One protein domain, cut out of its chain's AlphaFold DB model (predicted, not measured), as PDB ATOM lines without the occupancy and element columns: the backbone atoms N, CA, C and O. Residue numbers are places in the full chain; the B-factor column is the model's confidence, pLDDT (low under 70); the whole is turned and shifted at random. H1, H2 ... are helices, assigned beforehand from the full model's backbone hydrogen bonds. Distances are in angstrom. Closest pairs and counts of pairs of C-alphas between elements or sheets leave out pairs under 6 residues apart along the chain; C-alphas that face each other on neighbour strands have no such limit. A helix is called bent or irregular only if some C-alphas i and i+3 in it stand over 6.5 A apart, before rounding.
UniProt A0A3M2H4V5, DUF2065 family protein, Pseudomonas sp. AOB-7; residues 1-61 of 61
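Overview. This is residues 1 to 61 of the 61 residues of the protein "DUF2065 family protein" of Pseudomonas sp. AOB-7 (UniProt A0A3M2H4V5). Picture an open, three-sided bracket made of helices: H1 and H3 are its two long arms, and the shorter H2 is the side that joins them. H1 leads in to H2, the chain turns a corner at each end of H2, and H3 runs back along the other side with an empty gap between it and H1. The printed part has 61 residues, with three named helices in the order H1, H2, H3, no named strand, and the class all helix. It is only just loose, close to extended, with a radius of gyration of the C-alphas of 15.3 A. The outline is flat, and the C-alphas span 39 by 28 by 15 A along their three main axes.

Arrangement. Start at Met 1 and go into H1, residues 2 to 22. Look next, past Tyr 23, for H2, residues 24 to 35, whose line is about perpendicular to that of H1, at 79 degrees. H1 and H2 only just touch, with 3 pairs of C-alphas within 8 A, and they touch only at the corner by their link. The closest C-alphas there are those of Pro 20 and Trp 27, 5.8 A apart. H1 touches H2 with residues 19 to 20 alone, and H2 touches H1 with residues 27 to 28 alone. The two centres are 20.3 A apart. Go on past residues 36 to 38 to H3, residues 39 to 60, and you will find its line about perpendicular to that of H2, at 74 degrees. H2 and H3 are close but not clearly touching, with 1 pair of C-alphas within 8 A, that of Ala 34 and Leu 42, 7.6 A apart. Their centres are 21.4 A apart. H1 and H3 are apart, and H3 touches no helix. In the backbone of H2 and H3, every O i to N i+4 pair is within hydrogen-bond range, while in H1 it is 15 of 17.

Along the chain. Find C-alpha 2 at (-28.905, -22.525, 21.631), where H1 begins; from there the helix runs 30.5 A to C-alpha 22 at (-38.281, -44.272, 40.854). H1 is neither bent nor irregular, but only just: C-alphas 16 and 19 are 6.3 A apart. H2, 12 residues from Pro 24 to Ala 35, measures 16.2 A from first to last C-alpha. Look then for C-alpha 39, where H3 begins, at (-54.497, -47.456, 17.717). H3, with 22 residues the longest helix, runs 31.3 A from there to C-alpha 60 at (-49.024, -17.734, 25.765), and one more residue, His 61, follows it.

Size, cuts and confidence. The two C-alphas farthest apart are those of Met 1 and Arg 36, 40.2 A. The first and last printed C-alphas, those of Met 1 and His 61, are 17.1 A apart. Residues 1 and 61 are the chain's first and last, and the printed part has no cut. Both links are tight: 1 residue between H1 and H2, and 3 residues between H2 and H3. Four stretches stand free: residues 1 to 18, of which 2 to 18 belong to H1; residues 21 to 26, of which 24 to 26 belong to H2; residues 35 to 41, of which 39 to 41 belong to H3; and residues 43 to 61, of which 43 to 60 belong to H3. In the B-factor column of this predicted model, the mean pLDDT of the printed part is 89.7, and residue 61 is the one printed residue under 70.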
ATOM      1  N   MET A   1     -29.620 -18.434  23.316       70.69
ATOM      2  CA  MET A   1     -30.662 -19.191  22.579       70.69
ATOM      3  C   MET A   1     -30.314 -20.679  22.482       70.69
ATOM      4  O   MET A   1     -30.973 -21.463  23.142       70.69
ATOM      5  N   TRP A   2     -29.257 -21.093  21.767       85.88
ATOM      6  CA  TRP A   2     -28.905 -22.525  21.631       85.88
ATOM      7  C   TRP A   2     -28.545 -23.240  22.940       85.88
ATOM      8  O   TRP A   2     -28.917 -24.395  23.126       85.88
ATOM      9  N   GLN A   3     -27.871 -22.558  23.872       89.06
ATOM     10  CA  GLN A   3     -27.562 -23.140  25.181       89.06
ATOM     11  C   GLN A   3     -28.817 -23.390  26.025       89.06
ATOM     12  O   GLN A   3     -28.915 -24.430  26.663       89.06
ATOM     13  N   GLU A   4     -29.798 -22.486  25.987       91.50
ATOM     14  CA  GLU A   4     -31.042 -22.654  26.745       91.50
ATOM     15  C   GLU A   4     -31.891 -23.803  26.208       91.50
ATOM     16  O   GLU A   4     -32.419 -24.583  26.993       91.50
ATOM     17  N   LEU A   5     -31.938 -23.977  24.883       91.50
ATOM     18  CA  LEU A   5     -32.561 -25.152  24.271       91.50
ATOM     19  C   LEU A   5     -31.862 -26.449  24.704       91.50
ATOM     20  O   LEU A   5     -32.535 -27.426  25.028       91.50
ATOM     21  N   GLY A   6     -30.526 -26.449  24.769       93.50
ATOM     22  CA  GLY A   6     -29.753 -27.582  25.278       93.50
ATOM     23  C   GLY A   6     -30.060 -27.902  26.745       93.50
ATOM     24  O   GLY A   6     -30.270 -29.062  27.088       93.50
ATOM     25  N   ILE A   7     -30.152 -26.883  27.603       93.81
ATOM     26  CA  ILE A   7     -30.492 -27.049  29.026       93.81
ATOM     27  C   ILE A   7     -31.929 -27.557  29.190       93.81
ATOM     28  O   ILE A   7     -32.157 -28.489  29.959       93.81
ATOM     29  N   ALA A   8     -32.889 -26.993  28.451       93.31
ATOM     30  CA  ALA A   8     -34.279 -27.436  28.475       93.31
ATOM     31  C   ALA A   8     -34.414 -28.905  28.046       93.31
ATOM     32  O   ALA A   8     -35.126 -29.669  28.699       93.31
ATOM     33  N   LEU A   9     -33.680 -29.323  27.008       92.31
ATOM     34  CA  LEU A   9     -33.641 -30.716  26.564       92.31
ATOM     35  C   LEU A   9     -33.035 -31.635  27.636       92.31
ATOM     36  O   LEU A   9     -33.607 -32.679  27.938       92.31
ATOM     37  N   CYS A  10     -31.923 -31.237  28.261       94.12
ATOM     38  CA  CYS A  10     -31.326 -31.999  29.361       94.12
ATOM     39  C   CYS A  10     -32.296 -32.164  30.540       94.12
ATOM     40  O   CYS A  10     -32.434 -33.265  31.069       94.12
ATOM     41  N   LEU A  11     -32.995 -31.096  30.939       94.00
ATOM     42  CA  LEU A  11     -33.982 -31.153  32.022       94.00
ATOM     43  C   LEU A  11     -35.183 -32.034  31.663       94.00
ATOM     44  O   LEU A  11     -35.642 -32.800  32.508       94.00
ATOM     45  N   MET A  12     -35.659 -31.966  30.418       93.44
ATOM     46  CA  MET A  12     -36.720 -32.837  29.911       93.44
ATOM     47  C   MET A  12     -36.310 -34.313  29.987       93.44
ATOM     48  O   MET A  12     -37.072 -35.112  30.523       93.44
ATOM     49  N   LEU A  13     -35.085 -34.658  29.572       91.62
ATOM     50  CA  LEU A  13     -34.553 -36.023  29.672       91.62
ATOM     51  C   LEU A  13     -34.419 -36.501  31.124       91.62
ATOM     52  O   LEU A  13     -34.744 -37.647  31.431       91.62
ATOM     53  N   VAL A  14     -33.961 -35.632  32.031       93.94
ATOM     54  CA  VAL A  14     -33.887 -35.952  33.465       93.94
ATOM     55  C   VAL A  14     -35.286 -36.228  34.019       93.94
ATOM     56  O   VAL A  14     -35.488 -37.252  34.668       93.94
ATOM     57  N   LEU A  15     -36.266 -35.368  33.728       90.56
ATOM     58  CA  LEU A  15     -37.656 -35.552  34.158       90.56
ATOM     59  C   LEU A  15     -38.276 -36.834  33.590       90.56
ATOM     60  O   LEU A  15     -38.918 -37.585  34.327       90.56
ATOM     61  N   GLU A  16     -38.045 -37.116  32.310       89.06
ATOM     62  CA  GLU A  16     -38.545 -38.317  31.642       89.06
ATOM     63  C   GLU A  16     -37.897 -39.596  32.200       89.06
ATOM     64  O   GLU A  16     -38.557 -40.630  32.291       89.06
ATOM     65  N   GLY A  17     -36.643 -39.524  32.664       89.44
ATOM     66  CA  GLY A  17     -35.924 -40.627  33.310       89.44
ATOM     67  C   GLY A  17     -36.264 -40.853  34.791       89.44
ATOM     68  O   GLY A  17     -36.156 -41.979  35.283       89.44
ATOM     69  N   ILE A  18     -36.720 -39.826  35.514       93.56
ATOM     70  CA  ILE A  18     -37.045 -39.918  36.950       93.56
ATOM     71  C   ILE A  18     -38.196 -40.903  37.213       93.56
ATOM     72  O   ILE A  18     -38.104 -41.736  38.114       93.56
ATOM     73  N   LEU A  19     -39.270 -40.842  36.419       86.81
ATOM     74  CA  LEU A  19     -40.438 -41.729  36.531       86.81
ATOM     75  C   LEU A  19     -40.100 -43.228  36.373       86.81
ATOM     76  O   LEU A  19     -40.455 -44.005  37.269       86.81
ATOM     77  N   PRO A  20     -39.417 -43.669  35.296       87.75
ATOM     78  CA  PRO A  20     -39.011 -45.061  35.144       87.75
ATOM     79  C   PRO A  20     -37.964 -45.489  36.181       87.75
ATOM     80  O   PRO A  20     -37.958 -46.662  36.555       87.75
ATOM     81  N   PHE A  21     -37.121 -44.572  36.675       90.62
ATOM     82  CA  PHE A  21     -36.120 -44.870  37.704       90.62
ATOM     83  C   PHE A  21     -36.742 -45.084  39.095       90.62
ATOM     84  O   PHE A  21     -36.448 -46.082  39.750       90.62
ATOM     85  N   LEU A  22     -37.634 -44.190  39.537       92.19
ATOM     86  CA  LEU A  22     -38.281 -44.272  40.854       92.19
ATOM     87  C   LEU A  22     -39.366 -45.355  40.918       92.19
ATOM     88  O   LEU A  22     -39.463 -46.076  41.911       92.19
ATOM     89  N   TYR A  23     -40.193 -45.482  39.873       89.94
ATOM     90  CA  TYR A  23     -41.362 -46.370  39.879       89.94
ATOM     91  C   TYR A  23     -41.441 -47.262  38.630       89.94
ATOM     92  O   TYR A  23     -42.448 -47.243  37.911       89.94
ATOM     93  N   PRO A  24     -40.450 -48.142  38.396       88.44
ATOM     94  CA  PRO A  24     -40.360 -48.942  37.172       88.44
ATOM     95  C   PRO A  24     -41.582 -49.840  36.945       88.44
ATOM     96  O   PRO A  24     -42.033 -50.018  35.814       88.44
ATOM     97  N   ARG A  25     -42.166 -50.402  38.014       89.25
ATOM     98  CA  ARG A  25     -43.347 -51.280  37.913       89.25
ATOM     99  C   ARG A  25     -44.608 -50.523  37.502       89.25
ATOM    100  O   ARG A  25     -45.344 -51.004  36.644       89.25
ATOM    101  N   GLN A  26     -44.844 -49.358  38.106       89.06
ATOM    102  CA  GLN A  26     -46.018 -48.535  37.803       89.06
ATOM    103  C   GLN A  26     -45.916 -47.955  36.394       89.06
ATOM    104  O   GLN A  26     -46.862 -48.073  35.618       89.06
ATOM    105  N   TRP A  27     -44.734 -47.439  36.036       89.75
ATOM    106  CA  TRP A  27     -44.440 -46.947  34.693       89.75
ATOM    107  C   TRP A  27     -44.698 -48.018  33.629       89.75
ATOM    108  O   TRP A  27     -45.451 -47.799  32.684       89.75
ATOM    109  N   ARG A  28     -44.164 -49.231  33.824       88.69
ATOM    110  CA  ARG A  28     -44.382 -50.344  32.891       88.69
ATOM    111  C   ARG A  28     -45.859 -50.729  32.781       88.69
ATOM    112  O   ARG A  28     -46.317 -51.068  31.694       88.69
ATOM    113  N   GLY A  29     -46.607 -50.669  33.884       92.12
ATOM    114  CA  GLY A  29     -48.055 -50.877  33.894       92.12
ATOM    115  C   GLY A  29     -48.807 -49.829  33.070       92.12
ATOM    116  O   GLY A  29     -49.650 -50.200  32.256       92.12
ATOM    117  N   ALA A  30     -48.466 -48.549  33.225       87.25
ATOM    118  CA  ALA A  30     -49.043 -47.453  32.447       87.25
ATOM    119  C   ALA A  30     -48.738 -47.590  30.946       87.25
ATOM    120  O   ALA A  30     -49.650 -47.497  30.125       87.25
ATOM    121  N   VAL A  31     -47.490 -47.909  30.583       88.62
ATOM    122  CA  VAL A  31     -47.091 -48.149  29.184       88.62
ATOM    123  C   VAL A  31     -47.827 -49.354  28.593       88.62
ATOM    124  O   VAL A  31     -48.326 -49.281  27.474       88.62
ATOM    125  N   LEU A  32     -47.965 -50.452  29.342       90.56
ATOM    126  CA  LEU A  32     -48.723 -51.626  28.890       90.56
ATOM    127  C   LEU A  32     -50.221 -51.338  28.745       90.56
ATOM    128  O   LEU A  32     -50.850 -51.857  27.828       90.56
ATOM    129  N   GLN A  33     -50.805 -50.525  29.626       87.62
ATOM    130  CA  GLN A  33     -52.193 -50.079  29.478       87.62
ATOM    131  C   GLN A  33     -52.361 -49.199  28.240       87.62
ATOM    132  O   GLN A  33     -53.317 -49.393  27.492       87.62
ATOM    133  N   ALA A  34     -51.407 -48.301  27.977       85.81
ATOM    134  CA  ALA A  34     -51.393 -47.496  26.764       85.81
ATOM    135  C   ALA A  34     -51.260 -48.368  25.506       85.81
ATOM    136  O   ALA A  34     -52.011 -48.176  24.559       85.81
ATOM    137  N   ALA A  35     -50.390 -49.381  25.523       86.44
ATOM    138  CA  ALA A  35     -50.218 -50.330  24.420       86.44
ATOM    139  C   ALA A  35     -51.434 -51.248  24.196       86.44
ATOM    140  O   ALA A  35     -51.602 -51.797  23.112       86.44
ATOM    141  N   ARG A  36     -52.290 -51.433  25.211       89.25
ATOM    142  CA  ARG A  36     -53.565 -52.160  25.084       89.25
ATOM    143  C   ARG A  36     -54.691 -51.299  24.515       89.25
ATOM    144  O   ARG A  36     -55.741 -51.843  24.174       89.25
ATOM    145  N   LEU A  37     -54.526 -49.975  24.447       85.94
ATOM    146  CA  LEU A  37     -55.515 -49.114  23.808       85.94
ATOM    147  C   LEU A  37     -55.495 -49.352  22.294       85.94
ATOM    148  O   LEU A  37     -54.427 -49.497  21.710       85.94
ATOM    149  N   PRO A  38     -56.662 -49.341  21.633       87.12
ATOM    150  CA  PRO A  38     -56.711 -49.443  20.184       87.12
ATOM    151  C   PRO A  38     -56.016 -48.235  19.542       87.12
ATOM    152  O   PRO A  38     -56.228 -47.097  19.977       87.12
ATOM    153  N   ASP A  39     -55.281 -48.465  18.453       87.94
ATOM    154  CA  ASP A  39     -54.497 -47.456  17.717       87.94
ATOM    155  C   ASP A  39     -55.277 -46.169  17.434       87.94
ATOM    156  O   ASP A  39     -54.751 -45.058  17.508       87.94
ATOM    157  N   ARG A  40     -56.582 -46.293  17.163       89.19
ATOM    158  CA  ARG A  40     -57.465 -45.146  16.929       89.19
ATOM    159  C   ARG A  40     -57.528 -44.200  18.132       89.19
ATOM    160  O   ARG A  40     -57.520 -42.991  17.921       89.19
ATOM    161  N   ARG A  41     -57.587 -44.722  19.364       87.12
ATOM    162  CA  ARG A  41     -57.593 -43.909  20.593       87.12
ATOM    163  C   ARG A  41     -56.223 -43.299  20.859       87.12
ATOM    164  O   ARG A  41     -56.173 -42.120  21.181       87.12
ATOM    165  N   LEU A  42     -55.142 -44.055  20.658       88.12
ATOM    166  CA  LEU A  42     -53.769 -43.543  20.774       88.12
ATOM    167  C   LEU A  42     -53.539 -42.339  19.853       88.12
ATOM    168  O   LEU A  42     -53.099 -41.288  20.314       88.12
ATOM    169  N   ARG A  43     -53.928 -42.445  18.575       90.75
ATOM    170  CA  ARG A  43     -53.841 -41.321  17.630       90.75
ATOM    171  C   ARG A  43     -54.700 -40.137  18.050       90.75
ATOM    172  O   ARG A  43     -54.251 -39.008  17.931       90.75
ATOM    173  N   LEU A  44     -55.930 -40.372  18.513       92.12
ATOM    174  CA  LEU A  44     -56.826 -39.282  18.905       92.12
ATOM    175  C   LEU A  44     -56.305 -38.550  20.147       92.12
ATOM    176  O   LEU A  44     -56.383 -37.331  20.210       92.12
ATOM    177  N   MET A  45     -55.722 -39.288  21.093       90.62
ATOM    178  CA  MET A  45     -55.078 -38.727  22.279       90.62
ATOM    179  C   MET A  45     -53.827 -37.921  21.904       90.62
ATOM    180  O   MET A  45     -53.643 -36.818  22.412       90.62
ATOM    181  N   GLY A  46     -53.022 -38.422  20.959       89.31
ATOM    182  CA  GLY A  46     -51.892 -37.682  20.391       89.31
ATOM    183  C   GLY A  46     -52.327 -36.408  19.663       89.31
ATOM    184  O   GLY A  46     -51.773 -35.345  19.908       89.31
ATOM    185  N   LEU A  47     -53.370 -36.479  18.830       93.00
ATOM    186  CA  LEU A  47     -53.935 -35.308  18.151       93.00
ATOM    187  C   LEU A  47     -54.486 -34.281  19.143       93.00
ATOM    188  O   LEU A  47     -54.259 -33.087  18.974       93.00
ATOM    189  N   ALA A  48     -55.180 -34.734  20.189       93.06
ATOM    190  CA  ALA A  48     -55.684 -33.858  21.236       93.06
ATOM    191  C   ALA A  48     -54.540 -33.167  21.994       93.06
ATOM    192  O   ALA A  48     -54.642 -31.971  22.251       93.06
ATOM    193  N   SER A  49     -53.446 -33.876  22.307       91.19
ATOM    194  CA  SER A  49     -52.288 -33.264  22.976       91.19
ATOM    195  C   SER A  49     -51.551 -32.280  22.064       91.19
ATOM    196  O   SER A  49     -51.179 -31.204  22.521       91.19
ATOM    197  N   MET A  50     -51.412 -32.600  20.773       93.00
ATOM    198  CA  MET A  50     -50.839 -31.691  19.778       93.00
ATOM    199  C   MET A  50     -51.666 -30.411  19.655       93.00
ATOM    200  O   MET A  50     -51.093 -29.329  19.693       93.00
ATOM    201  N   LEU A  51     -52.996 -30.528  19.552       95.31
ATOM    202  CA  LEU A  51     -53.908 -29.381  19.477       95.31
ATOM    203  C   LEU A  51     -53.912 -28.554  20.762       95.31
ATOM    204  O   LEU A  51     -53.916 -27.330  20.695       95.31
ATOM    205  N   LEU A  52     -53.896 -29.198  21.930       94.50
ATOM    206  CA  LEU A  52     -53.775 -28.492  23.206       94.50
ATOM    207  C   LEU A  52     -52.441 -27.753  23.308       94.50
ATOM    208  O   LEU A  52     -52.423 -26.602  23.726       94.50
ATOM    209  N   GLY A  53     -51.344 -28.397  22.909       89.38
ATOM    210  CA  GLY A  53     -50.012 -27.802  22.918       89.38
ATOM    211  C   GLY A  53     -49.914 -26.592  21.994       89.38
ATOM    212  O   GLY A  53     -49.427 -25.547  22.414       89.38
ATOM    213  N   THR A  54     -50.429 -26.692  20.766       92.69
ATOM    214  CA  THR A  54     -50.462 -25.553  19.837       92.69
ATOM    215  C   THR A  54     -51.410 -24.457  20.301       92.69
ATOM    216  O   THR A  54     -51.046 -23.290  20.203       92.69
ATOM    217  N   ALA A  55     -52.575 -24.796  20.860       93.62
ATOM    218  CA  ALA A  55     -53.496 -23.813  21.423       93.62
ATOM    219  C   ALA A  55     -52.879 -23.058  22.610       93.62
ATOM    220  O   ALA A  55     -52.980 -21.838  22.660       93.62
ATOM    221  N   LEU A  56     -52.202 -23.756  23.534       91.00
ATOM    222  CA  LEU A  56     -51.481 -23.117  24.641       91.00
ATOM    223  C   LEU A  56     -50.359 -22.218  24.130       91.00
ATOM    224  O   LEU A  56     -50.191 -21.114  24.637       91.00
ATOM    225  N   LEU A  57     -49.607 -22.687  23.134       90.75
ATOM    226  CA  LEU A  57     -48.526 -21.916  22.534       90.75
ATOM    227  C   LEU A  57     -49.066 -20.636  21.892       90.75
ATOM    228  O   LEU A  57     -48.455 -19.597  22.068       90.75
ATOM    229  N   TYR A  58     -50.230 -20.688  21.242       91.62
ATOM    230  CA  TYR A  58     -50.897 -19.513  20.671       91.62
ATOM    231  C   TYR A  58     -51.569 -18.602  21.715       91.62
ATOM    232  O   TYR A  58     -51.897 -17.467  21.404       91.62
ATOM    233  N   LEU A  59     -51.847 -19.101  22.926       90.62
ATOM    234  CA  LEU A  59     -52.410 -18.299  24.022       90.62
ATOM    235  C   LEU A  59     -51.326 -17.586  24.842       90.62
ATOM    236  O   LEU A  59     -51.578 -16.524  25.405       90.62
ATOM    237  N   LEU A  60     -50.168 -18.230  24.996       82.88
ATOM    238  CA  LEU A  60     -49.024 -17.734  25.765       82.88
ATOM    239  C   LEU A  60     -48.065 -16.886  24.917       82.88
ATOM    240  O   LEU A  60     -47.218 -16.199  25.487       82.88
ATOM    241  N   HIS A  61     -48.180 -16.972  23.591       67.50
ATOM    242  CA  HIS A  61     -47.464 -16.158  22.611       67.50
ATOM    243  C   HIS A  61     -48.391 -15.082  22.050       67.50
ATOM    244  O   HIS A  61     -47.936 -13.921  21.958       67.50
TER     245      HIS A  61